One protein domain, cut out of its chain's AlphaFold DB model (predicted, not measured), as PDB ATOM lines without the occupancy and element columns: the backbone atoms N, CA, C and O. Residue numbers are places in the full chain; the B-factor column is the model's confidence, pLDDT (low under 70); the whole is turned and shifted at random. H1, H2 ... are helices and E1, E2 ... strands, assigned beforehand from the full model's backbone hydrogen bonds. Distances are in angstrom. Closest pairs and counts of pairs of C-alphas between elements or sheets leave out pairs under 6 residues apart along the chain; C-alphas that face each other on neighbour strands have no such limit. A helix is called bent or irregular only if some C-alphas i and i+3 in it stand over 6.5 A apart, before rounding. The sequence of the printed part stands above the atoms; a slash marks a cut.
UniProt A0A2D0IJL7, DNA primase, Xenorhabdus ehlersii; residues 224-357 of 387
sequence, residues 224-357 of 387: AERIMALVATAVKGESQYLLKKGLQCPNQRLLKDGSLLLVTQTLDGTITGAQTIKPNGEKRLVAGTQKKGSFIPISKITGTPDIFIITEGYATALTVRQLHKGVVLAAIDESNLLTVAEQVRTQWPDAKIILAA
ATOM      1  N   ALA A 224       4.977 -32.078  28.363       91.25
ATOM      2  CA  ALA A 224       5.368 -32.079  26.960       91.25
ATOM      3  C   ALA A 224       4.613 -31.043  26.103       91.25
ATOM      4  O   ALA A 224       5.248 -30.219  25.451       91.25
ATOM      5  N   GLU A 225       3.278 -31.007  26.140       92.00
ATOM      6  CA  GLU A 225       2.469 -30.027  25.399       92.00
ATOM      7  C   GLU A 225       2.753 -28.588  25.837       92.00
ATOM      8  O   GLU A 225       2.851 -27.685  25.004       92.00
ATOM      9  N   ARG A 226       2.912 -28.353  27.146       93.31
ATOM     10  CA  ARG A 226       3.234 -27.018  27.678       93.31
ATOM     11  C   ARG A 226       4.601 -26.547  27.198       93.31
ATOM     12  O   ARG A 226       4.748 -25.383  26.828       93.31
ATOM     13  N   ILE A 227       5.591 -27.438  27.198       95.44
ATOM     14  CA  ILE A 227       6.932 -27.129  26.707       95.44
ATOM     15  C   ILE A 227       6.923 -26.941  25.192       95.44
ATOM     16  O   ILE A 227       7.538 -25.993  24.721       95.44
ATOM     17  N   MET A 228       6.188 -27.751  24.425       95.25
ATOM     18  CA  MET A 228       6.046 -27.549  22.978       95.25
ATOM     19  C   MET A 228       5.399 -26.201  22.647       95.25
ATOM     20  O   MET A 228       5.896 -25.484  21.781       95.25
ATOM     21  N   ALA A 229       4.352 -25.806  23.376       93.81
ATOM     22  CA  ALA A 229       3.754 -24.482  23.232       93.81
ATOM     23  C   ALA A 229       4.765 -23.368  23.554       93.81
ATOM     24  O   ALA A 229       4.851 -22.382  22.827       93.81
ATOM     25  N   LEU A 230       5.580 -23.541  24.599       93.56
ATOM     26  CA  LEU A 230       6.633 -22.586  24.946       93.56
ATOM     27  C   LEU A 230       7.725 -22.518  23.863       93.56
ATOM     28  O   LEU A 230       8.139 -21.427  23.475       93.56
ATOM     29  N   VAL A 231       8.139 -23.665  23.321       95.75
ATOM     30  CA  VAL A 231       9.082 -23.770  22.198       95.75
ATOM     31  C   VAL A 231       8.545 -23.062  20.957       95.75
ATOM     32  O   VAL A 231       9.314 -22.373  20.295       95.75
ATOM     33  N   ALA A 232       7.245 -23.166  20.667       95.69
ATOM     34  CA  ALA A 232       6.617 -22.486  19.533       95.69
ATOM     35  C   ALA A 232       6.635 -20.951  19.662       95.69
ATOM     36  O   ALA A 232       6.620 -20.250  18.654       95.69
ATOM     37  N   THR A 233       6.696 -20.416  20.886       94.00
ATOM     38  CA  THR A 233       6.842 -18.964  21.117       94.00
ATOM     39  C   THR A 233       8.287 -18.474  21.080       94.00
ATOM     40  O   THR A 233       8.519 -17.264  21.111       94.00
ATOM     41  N   ALA A 234       9.252 -19.393  21.068       95.75
ATOM     42  CA  ALA A 234      10.661 -19.064  21.123       95.75
ATOM     43  C   ALA A 234      11.214 -18.722  19.734       95.75
ATOM     44  O   ALA A 234      10.831 -19.307  18.722       95.75
ATOM     45  N   VAL A 235      12.168 -17.801  19.703       95.88
ATOM     46  CA  VAL A 235      12.868 -17.361  18.494       95.88
ATOM     47  C   VAL A 235      14.295 -17.898  18.473       95.88
ATOM     48  O   VAL A 235      14.858 -18.242  19.513       95.88
ATOM     49  N   LYS A 236      14.894 -17.990  17.284       96.56
ATOM     50  CA  LYS A 236      16.324 -18.291  17.153       96.56
ATOM     51  C   LYS A 236      17.133 -17.013  17.360       96.56
ATOM     52  O   LYS A 236      16.807 -15.991  16.767       96.56
ATOM     53  N   GLY A 237      18.185 -17.081  18.167       94.12
ATOM     54  CA  GLY A 237      19.076 -15.948  18.407       94.12
ATOM     55  C   GLY A 237      20.346 -16.333  19.157       94.12
ATOM     56  O   GLY A 237      20.664 -17.515  19.307       94.12
ATOM     57  N   GLU A 238      21.074 -15.327  19.631       94.25
ATOM     58  CA  GLU A 238      22.290 -15.497  20.427       94.25
ATOM     59  C   GLU A 238      22.002 -15.280  21.913       94.25
ATOM     60  O   GLU A 238      21.407 -14.282  22.322       94.25
ATOM     61  N   SER A 239      22.425 -16.227  22.748       95.50
ATOM     62  CA  SER A 239      22.242 -16.105  24.191       95.50
ATOM     63  C   SER A 239      23.327 -15.215  24.793       95.50
ATOM     64  O   SER A 239      24.504 -15.573  24.768       95.50
ATOM     65  N   GLN A 240      22.934 -14.115  25.444       94.62
ATOM     66  CA  GLN A 240      23.873 -13.280  26.205       94.62
ATOM     67  C   GLN A 240      24.611 -14.066  27.299       94.62
ATOM     68  O   GLN A 240      25.765 -13.771  27.597       94.62
ATOM     69  N   TYR A 241      23.965 -15.075  27.892       94.56
ATOM     70  CA  TYR A 241      24.603 -15.957  28.867       94.56
ATOM     71  C   TYR A 241      25.767 -16.743  28.243       94.56
ATOM     72  O   TYR A 241      26.853 -16.781  28.819       94.56
ATOM     73  N   LEU A 242      25.564 -17.331  27.058       93.62
ATOM     74  CA  LEU A 242      26.617 -18.083  26.367       93.62
ATOM     75  C   LEU A 242      27.743 -17.162  25.889       93.62
ATOM     76  O   LEU A 242      28.907 -17.492  26.094       93.62
ATOM     77  N   LEU A 243      27.414 -15.970  25.377       93.25
ATOM     78  CA  LEU A 243      28.411 -14.959  25.012       93.25
ATOM     79  C   LEU A 243      29.286 -14.561  26.212       93.25
ATOM     80  O   LEU A 243      30.507 -14.536  26.098       93.25
ATOM     81  N   LYS A 244      28.687 -14.337  27.392       92.12
ATOM     82  CA  LYS A 244      29.430 -14.073  28.642       92.12
ATOM     83  C   LYS A 244      30.302 -15.251  29.082       92.12
ATOM     84  O   LYS A 244      31.313 -15.039  29.743       92.12
ATOM     85  N   LYS A 245      29.919 -16.481  28.730       86.44
ATOM     86  CA  LYS A 245      30.723 -17.695  28.934       86.44
ATOM     87  C   LYS A 245      31.790 -17.901  27.847       86.44
ATOM     88  O   LYS A 245      32.481 -18.910  27.890       86.44
ATOM     89  N   GLY A 246      31.935 -16.972  26.898       90.25
ATOM     90  CA  GLY A 246      32.894 -17.068  25.794       90.25
ATOM     91  C   GLY A 246      32.474 -18.038  24.686       90.25
ATOM     92  O   GLY A 246      33.292 -18.388  23.841       90.25
ATOM     93  N   LEU A 247      31.214 -18.484  24.673       88.19
ATOM     94  CA  LEU A 247      30.693 -19.453  23.711       88.19
ATOM     95  C   LEU A 247      29.889 -18.751  22.614       88.19
ATOM     96  O   LEU A 247      28.810 -18.204  22.858       88.19
ATOM     97  N   GLN A 248      30.395 -18.821  21.383       89.50
ATOM     98  CA  GLN A 248      29.701 -18.349  20.186       89.50
ATOM     99  C   GLN A 248      28.843 -19.474  19.609       89.50
ATOM    100  O   GLN A 248      29.274 -20.268  18.777       89.50
ATOM    101  N   CYS A 249      27.609 -19.565  20.091       87.88
ATOM    102  CA  CYS A 249      26.640 -20.538  19.606       87.88
ATOM    103  C   CYS A 249      25.454 -19.786  18.994       87.88
ATOM    104  O   CYS A 249      24.545 -19.411  19.737       87.88
ATOM    105  N   PRO A 250      25.438 -19.542  17.671       87.56
ATOM    106  CA  PRO A 250      24.288 -18.924  17.022       87.56
ATOM    107  C   PRO A 250      23.083 -19.879  17.025       87.56
ATOM    108  O   PRO A 250      23.203 -21.075  17.304       87.56
ATOM    109  N   ASN A 251      21.903 -19.356  16.685       91.81
ATOM    110  CA  ASN A 251      20.664 -20.129  16.515       91.81
ATOM    111  C   ASN A 251      20.155 -20.859  17.773       91.81
ATOM    112  O   ASN A 251      19.482 -21.888  17.666       91.81
ATOM    113  N   GLN A 252      20.430 -20.324  18.962       95.38
ATOM    114  CA  GLN A 252      19.857 -20.840  20.202       95.38
ATOM    115  C   GLN A 252      18.381 -20.479  20.319       95.38
ATOM    116  O   GLN A 252      17.928 -19.465  19.795       95.38
ATOM    117  N   ARG A 253      17.631 -21.302  21.051       96.50
ATOM    118  CA  ARG A 253      16.212 -21.069  21.315       96.50
ATOM    119  C   ARG A 253      16.047 -20.066  22.456       96.50
ATOM    120  O   ARG A 253      16.367 -20.394  23.595       96.50
ATOM    121  N   LEU A 254      15.522 -18.881  22.165       97.56
ATOM    122  CA  LEU A 254      15.323 -17.801  23.129       97.56
ATOM    123  C   LEU A 254      13.840 -17.478  23.311       97.56
ATOM    124  O   LEU A 254      13.076 -17.433  22.350       97.56
ATOM    125  N   LEU A 255      13.434 -17.222  24.548       96.31
ATOM    126  CA  LEU A 255      12.133 -16.651  24.880       96.31
ATOM    127  C   LEU A 255      12.100 -15.147  24.561       96.31
ATOM    128  O   LEU A 255      13.130 -14.524  24.312       96.31
ATOM    129  N   LYS A 256      10.902 -14.547  24.606       93.12
ATOM    130  CA  LYS A 256      10.690 -13.113  24.322       93.12
ATOM    131  C   LYS A 256      11.494 -12.175  25.231       93.12
ATOM    132  O   LYS A 256      11.805 -11.065  24.824       93.12
ATOM    133  N   ASP A 257      11.820 -12.616  26.442       92.50
ATOM    134  CA  ASP A 257      12.632 -11.882  27.419       92.50
ATOM    135  C   ASP A 257      14.152 -12.087  27.227       92.50
ATOM    136  O   ASP A 257      14.948 -11.624  28.042       92.50
ATOM    137  N   GLY A 258      14.570 -12.807  26.178       93.62
ATOM    138  CA  GLY A 258      15.968 -13.143  25.905       93.62
ATOM    139  C   GLY A 258      16.501 -14.342  26.697       93.62
ATOM    140  O   GLY A 258      17.681 -14.679  26.571       93.62
ATOM    141  N   SER A 259      15.667 -15.009  27.502       96.44
ATOM    142  CA  SER A 259      16.065 -16.211  28.237       96.44
ATOM    143  C   SER A 259      16.284 -17.394  27.292       96.44
ATOM    144  O   SER A 259      15.440 -17.703  26.454       96.44
ATOM    145  N   LEU A 260      17.391 -18.110  27.465       97.38
ATOM    146  CA  LEU A 260      17.684 -19.356  26.760       97.38
ATOM    147  C   LEU A 260      16.744 -20.465  27.241       97.38
ATOM    148  O   LEU A 260      16.640 -20.687  28.443       97.38
ATOM    149  N   LEU A 261      16.084 -21.165  26.317       97.81
ATOM    150  CA  LEU A 261      15.160 -22.262  26.606       97.81
ATOM    151  C   LEU A 261      15.760 -23.615  26.208       97.81
ATOM    152  O   LEU A 261      15.902 -23.935  25.022       97.81
ATOM    153  N   LEU A 262      16.030 -24.440  27.216       97.69
ATOM    154  CA  LEU A 262      16.642 -25.757  27.098       97.69
ATOM    155  C   LEU A 262      15.607 -26.828  27.432       97.69
ATOM    156  O   LEU A 262      15.164 -26.929  28.568       97.69
ATOM    157  N   VAL A 263      15.194 -27.615  26.442       97.31
ATOM    158  CA  VAL A 263      14.223 -28.698  26.650       97.31
ATOM    159  C   VAL A 263      14.912 -29.855  27.365       97.31
ATOM    160  O   VAL A 263      16.026 -30.224  26.994       97.31
ATOM    161  N   THR A 264      14.248 -30.420  28.372       97.12
ATOM    162  CA  THR A 264      14.693 -31.644  29.040       97.12
ATOM    163  C   THR A 264      13.858 -32.824  28.567       97.12
ATOM    164  O   THR A 264      12.652 -32.690  28.337       97.12
ATOM    165  N   GLN A 265      14.493 -33.982  28.441       96.00
ATOM    166  CA  GLN A 265      13.852 -35.209  27.979       96.00
ATOM    167  C   GLN A 265      14.509 -36.448  28.589       96.00
ATOM    168  O   GLN A 265      15.593 -36.363  29.170       96.00
ATOM    169  N   THR A 266      13.847 -37.589  28.431       94.12
ATOM    170  CA  THR A 266      14.381 -38.935  28.683       94.12
ATOM    171  C   THR A 266      15.093 -39.503  27.444       94.12
ATOM    172  O   THR A 266      15.101 -38.888  26.372       94.12
ATOM    173  N   LEU A 267      15.736 -40.672  27.585       91.56
ATOM    174  CA  LEU A 267      16.527 -41.325  26.524       91.56
ATOM    175  C   LEU A 267      15.708 -41.719  25.286       91.56
ATOM    176  O   LEU A 267      16.234 -41.705  24.177       91.56
ATOM    177  N   ASP A 268      14.420 -42.000  25.465       89.25
ATOM    178  CA  ASP A 268      13.447 -42.264  24.398       89.25
ATOM    179  C   ASP A 268      12.979 -40.991  23.659       89.25
ATOM    180  O   ASP A 268      12.238 -41.073  22.682       89.25
ATOM    181  N   GLY A 269      13.410 -39.807  24.107       90.31
ATOM    182  CA  GLY A 269      13.017 -38.516  23.542       90.31
ATOM    183  C   GLY A 269      11.725 -37.932  24.116       90.31
ATOM    184  O   GLY A 269      11.303 -36.863  23.666       90.31
ATOM    185  N   THR A 270      11.105 -38.565  25.116       92.94
ATOM    186  CA  THR A 270       9.908 -38.016  25.765       92.94
ATOM    187  C   THR A 270      10.250 -36.717  26.500       92.94
ATOM    188  O   THR A 270      11.135 -36.674  27.352       92.94
ATOM    189  N   ILE A 271       9.541 -35.628  26.177       95.50
ATOM    190  CA  ILE A 271       9.766 -34.316  26.797       95.50
ATOM    191  C   ILE A 271       9.269 -34.333  28.245       95.50
ATOM    192  O   ILE A 271       8.074 -34.479  28.505       95.50
ATOM    193  N   THR A 272      10.175 -34.077  29.183       95.44
ATOM    194  CA  THR A 272       9.897 -34.079  30.627       95.44
ATOM    195  C   THR A 272       9.869 -32.688  31.249       95.44
ATOM    196  O   THR A 272       9.504 -32.536  32.418       95.44
ATOM    197  N   GLY A 273      10.241 -31.656  30.490       96.50
ATOM    198  CA  GLY A 273      10.255 -30.282  30.972       96.50
ATOM    199  C   GLY A 273      11.214 -29.378  30.210       96.50
ATOM    200  O   GLY A 273      11.529 -29.607  29.039       96.50
ATOM    201  N   ALA A 274      11.642 -28.309  30.875       96.94
ATOM    202  CA  ALA A 274      12.662 -27.411  30.354       96.94
ATOM    203  C   ALA A 274      13.385 -26.648  31.472       96.94
ATOM    204  O   ALA A 274      12.826 -26.389  32.539       96.94
ATOM    205  N   GLN A 275      14.609 -26.217  31.184       97.31
ATOM    206  CA  GLN A 275      15.370 -25.243  31.954       97.31
ATOM    207  C   GLN A 275      15.436 -23.924  31.179       97.31
ATOM    208  O   GLN A 275      15.697 -23.909  29.976       97.31
ATOM    209  N   THR A 276      15.214 -22.806  31.862       97.31
ATOM    210  CA  THR A 276      15.478 -21.469  31.336       97.31
ATOM    211  C   THR A 276      16.756 -20.902  31.938       97.31
ATOM    212  O   THR A 276      17.033 -21.103  33.121       97.31
ATOM    213  N   ILE A 277      17.540 -20.189  31.130       96.75
ATOM    214  CA  ILE A 277      18.712 -19.436  31.591       96.75
ATOM    215  C   ILE A 277      18.553 -17.984  31.157       96.75
ATOM    216  O   ILE A 277      18.572 -17.679  29.965       96.75
ATOM    217  N   LYS A 278      18.387 -17.083  32.125       95.88
ATOM    218  CA  LYS A 278      18.239 -15.647  31.866       95.88
ATOM    219  C   LYS A 278      19.549 -15.029  31.347       95.88
ATOM    220  O   LYS A 278      20.627 -15.571  31.599       95.88
ATOM    221  N   PRO A 279      19.512 -13.835  30.722       93.75
ATOM    222  CA  PRO A 279      20.720 -13.109  30.301       93.75
ATOM    223  C   PRO A 279      21.737 -12.810  31.423       93.75
ATOM    224  O   PRO A 279      22.927 -12.607  31.159       93.75
ATOM    225  N   ASN A 280      21.290 -12.774  32.682       89.88
ATOM    226  CA  ASN A 280      22.144 -12.611  33.864       89.88
ATOM    227  C   ASN A 280      22.778 -13.931  34.357       89.88
ATOM    228  O   ASN A 280      23.602 -13.895  35.264       89.88
ATOM    229  N   GLY A 281      22.423 -15.075  33.762       90.12
ATOM    230  CA  GLY A 281      22.907 -16.405  34.141       90.12
ATOM    231  C   GLY A 281      22.055 -17.138  35.178       90.12
ATOM    232  O   GLY A 281      22.381 -18.276  35.508       90.12
ATOM    233  N   GLU A 282      20.961 -16.547  35.670       92.50
ATOM    234  CA  GLU A 282      20.024 -17.232  36.565       92.50
ATOM    235  C   GLU A 282      19.364 -18.407  35.829       92.50
ATOM    236  O   GLU A 282      18.683 -18.220  34.814       92.50
ATOM    237  N   LYS A 283      19.576 -19.621  36.346       92.19
ATOM    238  CA  LYS A 283      19.024 -20.866  35.806       92.19
ATOM    239  C   LYS A 283      17.776 -21.256  36.595       92.19
ATOM    240  O   LYS A 283      17.806 -21.271  37.823       92.19
ATOM    241  N   ARG A 284      16.692 -21.628  35.916       93.50
ATOM    242  CA  ARG A 284      15.449 -22.074  36.564       93.50
ATOM    243  C   ARG A 284      14.801 -23.213  35.794       93.50
ATOM    244  O   ARG A 284      14.741 -23.180  34.573       93.50
ATOM    245  N   LEU A 285      14.271 -24.207  36.498       93.44
ATOM    246  CA  LEU A 285      13.425 -25.227  35.877       93.44
ATOM    247  C   LEU A 285      11.998 -24.702  35.699       93.44
ATOM    248  O   LEU A 285      11.438 -24.066  36.596       93.44
ATOM    249  N   VAL A 286      11.393 -24.989  34.547       92.19
ATOM    250  CA  VAL A 286       9.983 -24.691  34.293       92.19
ATOM    251  C   VAL A 286       9.121 -25.523  35.244       92.19
ATOM    252  O   VAL A 286       9.360 -26.716  35.433       92.19
ATOM    253  N   ALA A 287       8.107 -24.905  35.848       88.81
ATOM    254  CA  ALA A 287       7.251 -25.561  36.834       88.81
ATOM    255  C   ALA A 287       6.583 -26.832  36.273       88.81
ATOM    256  O   ALA A 287       5.871 -26.782  35.260       88.81
ATOM    257  N   GLY A 288       6.794 -27.951  36.974       85.50
ATOM    258  CA  GLY A 288       6.362 -29.291  36.566       85.50
ATOM    259  C   GLY A 288       7.415 -30.099  35.800       85.50
ATOM    260  O   GLY A 288       7.102 -31.198  35.366       85.50
ATOM    261  N   THR A 289       8.639 -29.583  35.630       89.38
ATOM    262  CA  THR A 289       9.750 -30.347  35.036       89.38
ATOM    263  C   THR A 289      10.163 -31.502  35.946       89.38
ATOM    264  O   THR A 289      10.483 -31.288  37.118       89.38
ATOM    265  N   GLN A 290      10.219 -32.716  35.399       91.94
ATOM    266  CA  GLN A 290      10.786 -33.875  36.085       91.94
ATOM    267  C   GLN A 290      12.311 -33.856  35.938       91.94
ATOM    268  O   GLN A 290      12.832 -34.157  34.873       91.94
ATOM    269  N   LYS A 291      13.041 -33.492  36.998       91.69
ATOM    270  CA  LYS A 291      14.511 -33.377  36.952       91.69
ATOM    271  C   LYS A 291      15.216 -34.736  36.917       91.69
ATOM    272  O   LYS A 291      16.059 -34.963  36.059       91.69
ATOM    273  N   LYS A 292      14.878 -35.619  37.863       90.31
ATOM    274  CA  LYS A 292      15.575 -36.897  38.070       90.31
ATOM    275  C   LYS A 292      15.473 -37.770  36.817       90.31
ATOM    276  O   LYS A 292      14.361 -38.099  36.409       90.31
ATOM    277  N   GLY A 293      16.618 -38.137  36.243       88.56
ATOM    278  CA  GLY A 293      16.700 -38.959  35.032       88.56
ATOM    279  C   GLY A 293      16.355 -38.230  33.731       88.56
ATOM    280  O   GLY A 293      16.268 -38.859  32.683       88.56
ATOM    281  N   SER A 294      16.150 -36.915  33.779       95.31
ATOM    282  CA  SER A 294      16.031 -36.091  32.578       95.31
ATOM    283  C   SER A 294      17.344 -35.395  32.283       95.31
ATOM    284  O   SER A 294      18.105 -35.067  33.191       95.31
ATOM    285  N   PHE A 295      17.584 -35.096  31.016       97.06
ATOM    286  CA  PHE A 295      18.777 -34.382  30.574       97.06
ATOM    287  C   PHE A 295      18.442 -33.435  29.423       97.06
ATOM    288  O   PHE A 295      17.376 -33.512  28.807       97.06
ATOM    289  N   ILE A 296      19.369 -32.527  29.129       97.50
ATOM    290  CA  ILE A 296      19.318 -31.660  27.953       97.50
ATOM    291  C   ILE A 296      20.213 -32.301  26.885       97.50
ATOM    292  O   ILE A 296      21.419 -32.426  27.112       97.50
ATOM    293  N   PRO A 297      19.674 -32.733  25.734       95.06
ATOM    294  CA  PRO A 297      20.478 -33.295  24.657       95.06
ATOM    295  C   PRO A 297      21.173 -32.176  23.875       95.06
ATOM    296  O   PRO A 297      20.528 -31.247  23.387       95.06
ATOM    297  N   ILE A 298      22.490 -32.280  23.709       93.31
ATOM    298  CA  ILE A 298      23.255 -31.376  22.833       93.31
ATOM    299  C   ILE A 298      23.370 -31.997  21.439       93.31
ATOM    300  O   ILE A 298      23.407 -31.295  20.431       93.31
ATOM    301  N   SER A 299      23.402 -33.330  21.376       85.12
ATOM    302  CA  SER A 299      23.386 -34.108  20.136       85.12
ATOM    303  C   SER A 299      22.150 -34.998  20.081       85.12
ATOM    304  O   SER A 299      21.660 -35.449  21.115       85.12
ATOM    305  N   LYS A 300      21.647 -35.266  18.872       83.56
ATOM    306  CA  LYS A 300      20.605 -36.280  18.688       83.56
ATOM    307  C   LYS A 300      21.179 -37.653  19.036       83.56
ATOM    308  O   LYS A 300      22.293 -37.972  18.625       83.56
ATOM    309  N   ILE A 301      20.404 -38.446  19.763       86.88
ATOM    310  CA  ILE A 301      20.706 -39.851  20.030       86.88
ATOM    311  C   ILE A 301      20.173 -40.638  18.832       86.88
ATOM    312  O   ILE A 301      18.976 -40.598  18.555       86.88
ATOM    313  N   THR A 302      21.051 -41.291  18.075       82.50
ATOM    314  CA  THR A 302      20.671 -42.083  16.895       82.50
ATOM    315  C   THR A 302      21.415 -43.411  16.893       82.50
ATOM    316  O   THR A 302      22.625 -43.419  17.112       82.50
ATOM    317  N   GLY A 303      20.715 -44.506  16.589       82.31
ATOM    318  CA  GLY A 303      21.301 -45.849  16.545       82.31
ATOM    319  C   GLY A 303      21.809 -46.317  17.911       82.31
ATOM    320  O   GLY A 303      21.148 -46.114  18.928       82.31
ATOM    321  N   THR A 304      22.989 -46.935  17.920       85.94
ATOM    322  CA  THR A 304      23.688 -47.435  19.112       85.94
ATOM    323  C   THR A 304      25.002 -46.672  19.286       85.94
ATOM    324  O   THR A 304      26.002 -47.047  18.677       85.94
ATOM    325  N   PRO A 305      25.018 -45.558  20.038       87.94
ATOM    326  CA  PRO A 305      26.227 -44.759  20.189       87.94
ATOM    327  C   PRO A 305      27.288 -45.488  21.018       87.94
ATOM    328  O   PRO A 305      26.999 -45.946  22.119       87.94
ATOM    329  N   ASP A 306      28.531 -45.502  20.535       88.81
ATOM    330  CA  ASP A 306      29.655 -46.115  21.257       88.81
ATOM    331  C   ASP A 306      30.143 -45.262  22.438       88.81
ATOM    332  O   ASP A 306      30.759 -45.774  23.370       88.81
ATOM    333  N   ILE A 307      29.910 -43.942  22.394       90.50
ATOM    334  CA  ILE A 307      30.412 -42.987  23.391       90.50
ATOM    335  C   ILE A 307      29.321 -41.994  23.790       90.50
ATOM    336  O   ILE A 307      28.811 -41.236  22.957       90.50
ATOM    337  N   PHE A 308      29.050 -41.940  25.092       92.81
ATOM    338  CA  PHE A 308      28.257 -40.911  25.751       92.81
ATOM    339  C   PHE A 308      29.152 -40.027  26.609       92.81
ATOM    340  O   PHE A 308      30.010 -40.516  27.342       92.81
ATOM    341  N   ILE A 309      28.922 -38.721  26.545       92.69
ATOM    342  CA  ILE A 309      29.587 -37.744  27.400       92.69
ATOM    343  C   ILE A 309      28.519 -36.979  28.159       92.69
ATOM    344  O   ILE A 309      27.666 -36.328  27.555       92.69
ATOM    345  N   ILE A 310      28.550 -37.085  29.479       94.50
ATOM    346  CA  ILE A 310      27.558 -36.492  30.364       94.50
ATOM    347  C   ILE A 310      28.247 -35.375  31.129       94.50
ATOM    348  O   ILE A 310      29.215 -35.610  31.852       94.50
ATOM    349  N   THR A 311      27.760 -34.155  30.956       92.75
ATOM    350  CA  THR A 311      28.266 -32.986  31.672       92.75
ATOM    351  C   THR A 311      27.260 -32.522  32.706       92.75
ATOM    352  O   THR A 311      26.070 -32.817  32.607       92.75
ATOM    353  N   GLU A 312      27.708 -31.735  33.676       88.56
ATOM    354  CA  GLU A 312      26.797 -31.145  34.654       88.56
ATOM    355  C   GLU A 312      25.898 -30.081  33.995       88.56
ATOM    356  O   GLU A 312      24.670 -30.190  33.951       88.56
ATOM    357  N   GLY A 313      26.530 -29.059  33.412       90.50
ATOM    358  CA  GLY A 313      25.859 -27.899  32.838       90.50
ATOM    359  C   GLY A 313      25.840 -27.873  31.309       90.50
ATOM    360  O   GLY A 313      26.716 -28.413  30.637       90.50
ATOM    361  N   TYR A 314      24.866 -27.149  30.748       94.25
ATOM    362  CA  TYR A 314      24.708 -26.972  29.297       94.25
ATOM    363  C   TYR A 314      25.886 -26.252  28.617       94.25
ATOM    364  O   TYR A 314      26.255 -26.597  27.500       94.25
ATOM    365  N   ALA A 315      26.497 -25.261  29.276       91.44
ATOM    366  CA  ALA A 315      27.649 -24.550  28.708       91.44
ATOM    367  C   ALA A 315      28.863 -25.484  28.563       91.44
ATOM    368  O   ALA A 315      29.449 -25.555  27.488       91.44
ATOM    369  N   THR A 316      29.169 -26.264  29.604       89.75
ATOM    370  CA  THR A 316      30.211 -27.301  29.580       89.75
ATOM    371  C   THR A 316      29.941 -28.319  28.473       89.75
ATOM    372  O   THR A 316      30.836 -28.637  27.694       89.75
ATOM    373  N   ALA A 317      28.686 -28.747  28.316       92.94
ATOM    374  CA  ALA A 317      28.272 -29.652  27.246       92.94
ATOM    375  C   ALA A 317      28.562 -29.102  25.839       92.94
ATOM    376  O   ALA A 317      29.041 -29.831  24.970       92.94
ATOM    377  N   LEU A 318      28.297 -27.811  25.607       92.00
ATOM    378  CA  LEU A 318      28.595 -27.150  24.334       92.00
ATOM    379  C   LEU A 318      30.101 -27.082  24.053       92.00
ATOM    380  O   LEU A 318      30.500 -27.267  22.905       92.00
ATOM    381  N   THR A 319      30.930 -26.853  25.073       88.50
ATOM    382  CA  THR A 319      32.396 -26.886  24.943       88.50
ATOM    383  C   THR A 319      32.881 -28.293  24.603       88.50
ATOM    384  O   THR A 319      33.580 -28.495  23.614       88.50
ATOM    385  N   VAL A 320      32.448 -29.294  25.371       87.69
ATOM    386  CA  VAL A 320      32.826 -30.700  25.170       87.69
ATOM    387  C   VAL A 320      32.412 -31.198  23.787       87.69
ATOM    388  O   VAL A 320      33.167 -31.917  23.131       87.69
ATOM    389  N   ARG A 321      31.250 -30.760  23.287       87.69
ATOM    390  CA  ARG A 321      30.772 -31.110  21.945       87.69
ATOM    391  C   ARG A 321      31.719 -30.669  20.826       87.69
ATOM    392  O   ARG A 321      31.740 -31.327  19.784       87.69
ATOM    393  N   GLN A 322      32.467 -29.584  21.024       83.50
ATOM    394  CA  GLN A 322      33.452 -29.089  20.057       83.50
ATOM    395  C   GLN A 322      34.756 -29.898  20.089       83.50
ATOM    396  O   GLN A 322      35.454 -29.959  19.083       83.50
ATOM    397  N   LEU A 323      35.063 -30.539  21.220       81.00
ATOM    398  CA  LEU A 323      36.336 -31.226  21.452       81.00
ATOM    399  C   LEU A 323      36.265 -32.739  21.223       81.00
ATOM    400  O   LEU A 323      37.270 -33.349  20.867       81.00
ATOM    401  N   HIS A 324      35.097 -33.362  21.413       78.88
ATOM    402  CA  HIS A 324      34.968 -34.817  21.369       78.88
ATOM    403  C   HIS A 324      33.825 -35.291  20.464       78.88
ATOM    404  O   HIS A 324      32.748 -34.692  20.382       78.88
ATOM    405  N   LYS A 325      34.050 -36.423  19.785       83.31
ATOM    406  CA  LYS A 325      33.024 -37.125  19.003       83.31
ATOM    407  C   LYS A 325      32.248 -38.067  19.926       83.31
ATOM    408  O   LYS A 325      32.849 -38.903  20.591       83.31
ATOM    409  N   GLY A 326      30.932 -37.909  20.000       87.56
ATOM    410  CA  GLY A 326      30.066 -38.717  20.861       87.56
ATOM    411  C   GLY A 326      28.720 -38.043  21.097       87.56
ATOM    412  O   GLY A 326      28.509 -36.891  20.702       87.56
ATOM    413  N   VAL A 327      27.806 -38.765  21.742       94.50
ATOM    414  CA  VAL A 327      26.524 -38.207  22.181       94.50
ATOM    415  C   VAL A 327      26.754 -37.424  23.466       94.50
ATOM    416  O   VAL A 327      27.129 -37.994  24.485       94.50
ATOM    417  N   VAL A 328      26.532 -36.110  23.416       95.25
ATOM    418  CA  VAL A 328      26.724 -35.220  24.569       95.25
ATOM    419  C   VAL A 328      25.382 -34.869  25.207       95.25
ATOM    420  O   VAL A 328      24.482 -34.366  24.521       95.25
ATOM    421  N   LEU A 329      25.273 -35.103  26.513       96.38
ATOM    422  CA  LEU A 329      24.098 -34.849  27.344       96.38
ATOM    423  C   LEU A 329      24.488 -33.932  28.515       96.38
ATOM    424  O   LEU A 329      25.533 -34.137  29.122       96.38
ATOM    425  N   ALA A 330      23.650 -32.958  28.866       96.62
ATOM    426  CA  ALA A 330      23.812 -32.187  30.102       96.62
ATOM    427  C   ALA A 330      22.804 -32.650  31.159       96.62
ATOM    428  O   ALA A 330      21.594 -32.632  30.917       96.62
ATOM    429  N   ALA A 331      23.300 -33.022  32.337       95.12
ATOM    430  CA  ALA A 331      22.524 -33.589  33.434       95.12
ATOM    431  C   ALA A 331      21.783 -32.548  34.285       95.12
ATOM    432  O   ALA A 331      21.108 -32.932  35.233       95.12
ATOM    433  N   ILE A 332      21.826 -31.260  33.924       92.31
ATOM    434  CA  ILE A 332      21.180 -30.127  34.614       92.31
ATOM    435  C   ILE A 332      21.986 -29.651  35.834       92.31
ATOM    436  O   ILE A 332      22.256 -28.451  35.919       92.31
ATOM    437  N   ASP A 333      22.334 -30.565  36.746       86.44
ATOM    438  CA  ASP A 333      23.165 -30.339  37.937       86.44
ATOM    439  C   ASP A 333      23.893 -31.625  38.386       86.44
ATOM    440  O   ASP A 333      23.628 -32.718  37.873       86.44
ATOM    441  N   GLU A 334      24.804 -31.489  39.354       84.75
ATOM    442  CA  GLU A 334      25.653 -32.573  39.873       84.75
ATOM    443  C   GLU A 334      24.843 -33.766  40.400       84.75
ATOM    444  O   GLU A 334      25.181 -34.928  40.168       84.75
ATOM    445  N   SER A 335      23.704 -33.483  41.045       84.94
ATOM    446  CA  SER A 335      22.891 -34.486  41.739       84.94
ATOM    447  C   SER A 335      22.225 -35.481  40.787       84.94
ATOM    448  O   SER A 335      21.717 -36.514  41.222       84.94
ATOM    449  N   ASN A 336      22.201 -35.167  39.491       90.62
ATOM    450  CA  ASN A 336      21.541 -35.955  38.461       90.62
ATOM    451  C   ASN A 336      22.535 -36.653  37.512       90.62
ATOM    452  O   ASN A 336      22.112 -37.474  36.701       90.62
ATOM    453  N   LEU A 337      23.846 -36.387  37.632       88.25
ATOM    454  CA  LEU A 337      24.890 -37.013  36.807       88.25
ATOM    455  C   LEU A 337      24.845 -38.543  36.888       88.25
ATOM    456  O   LEU A 337      24.747 -39.209  35.859       88.25
ATOM    457  N   LEU A 338      24.864 -39.086  38.111       88.75
ATOM    458  CA  LEU A 338      24.845 -40.532  38.344       88.75
ATOM    459  C   LEU A 338      23.577 -41.174  37.776       88.75
ATOM    460  O   LEU A 338      23.660 -42.165  37.062       88.75
ATOM    461  N   THR A 339      22.412 -40.568  38.018       91.50
ATOM    462  CA  THR A 339      21.134 -41.099  37.523       91.50
ATOM    463  C   THR A 339      21.100 -41.168  35.995       91.50
ATOM    464  O   THR A 339      20.661 -42.171  35.440       91.50
ATOM    465  N   VAL A 340      21.576 -40.132  35.296       92.94
ATOM    466  CA  VAL A 340      21.635 -40.147  33.824       92.94
ATOM    467  C   VAL A 340      22.657 -41.181  33.335       92.94
ATOM    468  O   VAL A 340      22.391 -41.892  32.367       92.94
ATOM    469  N   ALA A 341      23.798 -41.324  34.015       92.94
ATOM    470  CA  ALA A 341      24.815 -42.318  33.675       92.94
ATOM    471  C   ALA A 341      24.310 -43.762  33.826       92.94
ATOM    472  O   ALA A 341      24.517 -44.579  32.929       92.94
ATOM    473  N   GLU A 342      23.603 -44.070  34.914       92.38
ATOM    474  CA  GLU A 342      22.981 -45.379  35.154       92.38
ATOM    475  C   GLU A 342      21.952 -45.722  34.073       92.38
ATOM    476  O   GLU A 342      21.932 -46.841  33.558       92.38
ATOM    477  N   GLN A 343      21.126 -44.751  33.675       92.44
ATOM    478  CA  GLN A 343      20.152 -44.934  32.599       92.44
ATOM    479  C   GLN A 343      20.833 -45.222  31.258       92.44
ATOM    480  O   GLN A 343      20.430 -46.147  30.553       92.44
ATOM    481  N   VAL A 344      21.892 -44.476  30.923       92.31
ATOM    482  CA  VAL A 344      22.682 -44.726  29.709       92.31
ATOM    483  C   VAL A 344      23.320 -46.113  29.759       92.31
ATOM    484  O   VAL A 344      23.207 -46.848  28.785       92.31
ATOM    485  N   ARG A 345      23.932 -46.512  30.884       93.81
ATOM    486  CA  ARG A 345      24.529 -47.850  31.047       93.81
ATOM    487  C   ARG A 345      23.488 -48.958  30.908       93.81
ATOM    488  O   ARG A 345      23.784 -49.991  30.325       93.81
ATOM    489  N   THR A 346      22.279 -48.742  31.423       92.56
ATOM    490  CA  THR A 346      21.184 -49.716  31.327       92.56
ATOM    491  C   THR A 346      20.756 -49.928  29.874       92.56
ATOM    492  O   THR A 346      20.530 -51.060  29.463       92.56
ATOM    493  N   GLN A 347      20.653 -48.852  29.087       92.00
ATOM    494  CA  GLN A 347      20.196 -48.930  27.698       92.00
ATOM    495  C   GLN A 347      21.315 -49.284  26.702       92.00
ATOM    496  O   GLN A 347      21.047 -49.945  25.699       92.00
ATOM    497  N   TRP A 348      22.561 -48.893  26.983       93.19
ATOM    498  CA  TRP A 348      23.752 -49.243  26.202       93.19
ATOM    499  C   TRP A 348      24.847 -49.822  27.118       93.19
ATOM    500  O   TRP A 348      25.774 -49.102  27.510       93.19
ATOM    501  N   PRO A 349      24.769 -51.128  27.445       92.06
ATOM    502  CA  PRO A 349      25.681 -51.791  28.379       92.06
ATOM    503  C   PRO A 349      27.157 -51.733  28.000       92.06
ATOM    504  O   PRO A 349      27.989 -51.735  28.902       92.06
ATOM    505  N   ASP A 350      27.478 -51.603  26.713       90.94
ATOM    506  CA  ASP A 350      28.859 -51.592  26.207       90.94
ATOM    507  C   ASP A 350      29.377 -50.188  25.863       90.94
ATOM    508  O   ASP A 350      30.564 -50.006  25.592       90.94
ATOM    509  N   ALA A 351      28.519 -49.160  25.904       91.19
ATOM    510  CA  ALA A 351      28.937 -47.811  25.545       91.19
ATOM    511  C   ALA A 351      29.943 -47.244  26.559       91.19
ATOM    512  O   ALA A 351      29.833 -47.421  27.780       91.19
ATOM    513  N   LYS A 352      30.925 -46.494  26.065       91.06
ATOM    514  CA  LYS A 352      31.833 -45.727  26.912       91.06
ATOM    515  C   LYS A 352      31.093 -44.506  27.447       91.06
ATOM    516  O   LYS A 352      30.624 -43.677  26.674       91.06
ATOM    517  N   ILE A 353      31.020 -44.376  28.768       91.88
ATOM    518  CA  ILE A 353      30.420 -43.216  29.432       91.88
ATOM    519  C   ILE A 353      31.552 -42.367  30.002       91.88
ATOM    520  O   ILE A 353      32.376 -42.862  30.767       91.88
ATOM    521  N   ILE A 354      31.596 -41.099  29.608       88.00
ATOM    522  CA  ILE A 354      32.552 -40.104  30.091       88.00
ATOM    523  C   ILE A 354      31.763 -39.075  30.899       88.00
ATOM    524  O   ILE A 354      30.847 -38.452  30.368       88.00
ATOM    525  N   LEU A 355      32.111 -38.888  32.171       86.75
ATOM    526  CA  LEU A 355      31.554 -37.816  32.995       86.75
ATOM    527  C   LEU A 355      32.502 -36.616  32.942       86.75
ATOM    528  O   LEU A 355      33.674 -36.748  33.275       86.75
ATOM    529  N   ALA A 356      32.003 -35.462  32.509       82.31
ATOM    530  CA  ALA A 356      32.752 -34.206  32.461       82.31
ATOM    531  C   ALA A 356      32.048 -33.165  33.345       82.31
ATOM    532  O   ALA A 356      31.229 -32.368  32.875       82.31
ATOM    533  N   ALA A 357      32.325 -33.251  34.645       74.88
ATOM    534  CA  ALA A 357      31.818 -32.358  35.684       74.88
ATOM    535  C   ALA A 357      32.866 -31.301  36.068       74.88
ATOM    536  O   ALA A 357      34.050 -31.471  35.766       74.88
TER     537      ALA A 357
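AT A GLANCE: This is residues 224 to 357 of the 387 residues of the protein "DNA primase" of Xenorhabdus ehlersii (UniProt A0A2D0IJL7). Two lobes sit side by side: in the first, the antiparallel sheet E3, E4, E5 has H1 along one face, with E2 near the start of E3, E1 paired with E2, and the short H2 grazing the sheet; in the second, a small parallel sheet of E7, E6 and E8 is sandwiched between H3 and H4. A long stretch, residues 286 to 306, joins the lobes. The printed part has 134 residues, with four named helices and eight named strands in the order H1 E1 H2 E2 E3 E4 E5 E6 H3 E7 H4 E8. The class is mixed, and the whole is compact, with a radius of gyration of the C-alphas of 14.3 A and spans of 43 by 32 by 26 A.

HOW THE PARTS SIT: Look first at E3 (residues 260 to 265), E4 (271 to 277) and E5 (283 to 285), a meander, each strand the antiparallel neighbour of the one before, in two hairpins. N 262 is 2.8 A from O 275, and N 276 is 2.8 A from O 284, both within hydrogen-bond range. H1 (224 to 232) is on this sheet at a height of 8.2 A, over E4; the closest C-alphas, of Ala 224 and Ile 271, are 4.9 A apart. E1 (235 to 237) and E2 (252 to 254) are antiparallel neighbours, with N 235 and O 254 2.8 A apart. H2 (240 to 244) only grazes the sheet E3 E4 E5, and is close but not clearly touching to H3 (314 to 323), with C-alphas 242 and 315 7.0 A apart. In the other sheet, E7 (327 to 330), E6 (307 to 311) and E8 (352 to 356) are parallel in that order; N 309 and O 327 are 2.8 A apart, as are N 308 and O 352. With H3 on one face, 8.0 A high, and H4 (334 to 347) on the opposite face, 9.0 A high, they form three layers, helices on both faces of a sheet. E6, H3, E7 is a strand-helix-strand unit, two parallel neighbour strands with a helix between, and E7, H4, E8 a split one, with E6 between its strands; both crossovers are right-handed. Every O i to N i+4 pair is within hydrogen-bond range in H1 and H2, against 5 of 6 in H3 and 8 of 10 in H4.

IN THESE COORDINATES: Find C-alpha 224 at (5.368, -32.079, 26.960), where H1 begins its 12.2 A. E3 runs 16.4 A, and E4 18.0 A from C-alpha 271 at (9.766, -34.316, 26.797). H3 measures 14.7 A and E6 13.2 A. H4 measures 21.1 A and is irregular, with C-alphas 335 and 338 7.2 A apart. E8 ends at C-alpha 356, (32.752, -34.206, 32.461).

THE WHOLE: Look to Asp 257 and Asp 350 for the C-alphas farthest apart, 42.9 A. The printed part has no cut. The link from E5 to E6 is long, 21 residues, and its residues 296 to 297 pair antiparallel with 329 to 330 of E7. No printed residue has a pLDDT under 70, and the mean of the printed part is 91.7.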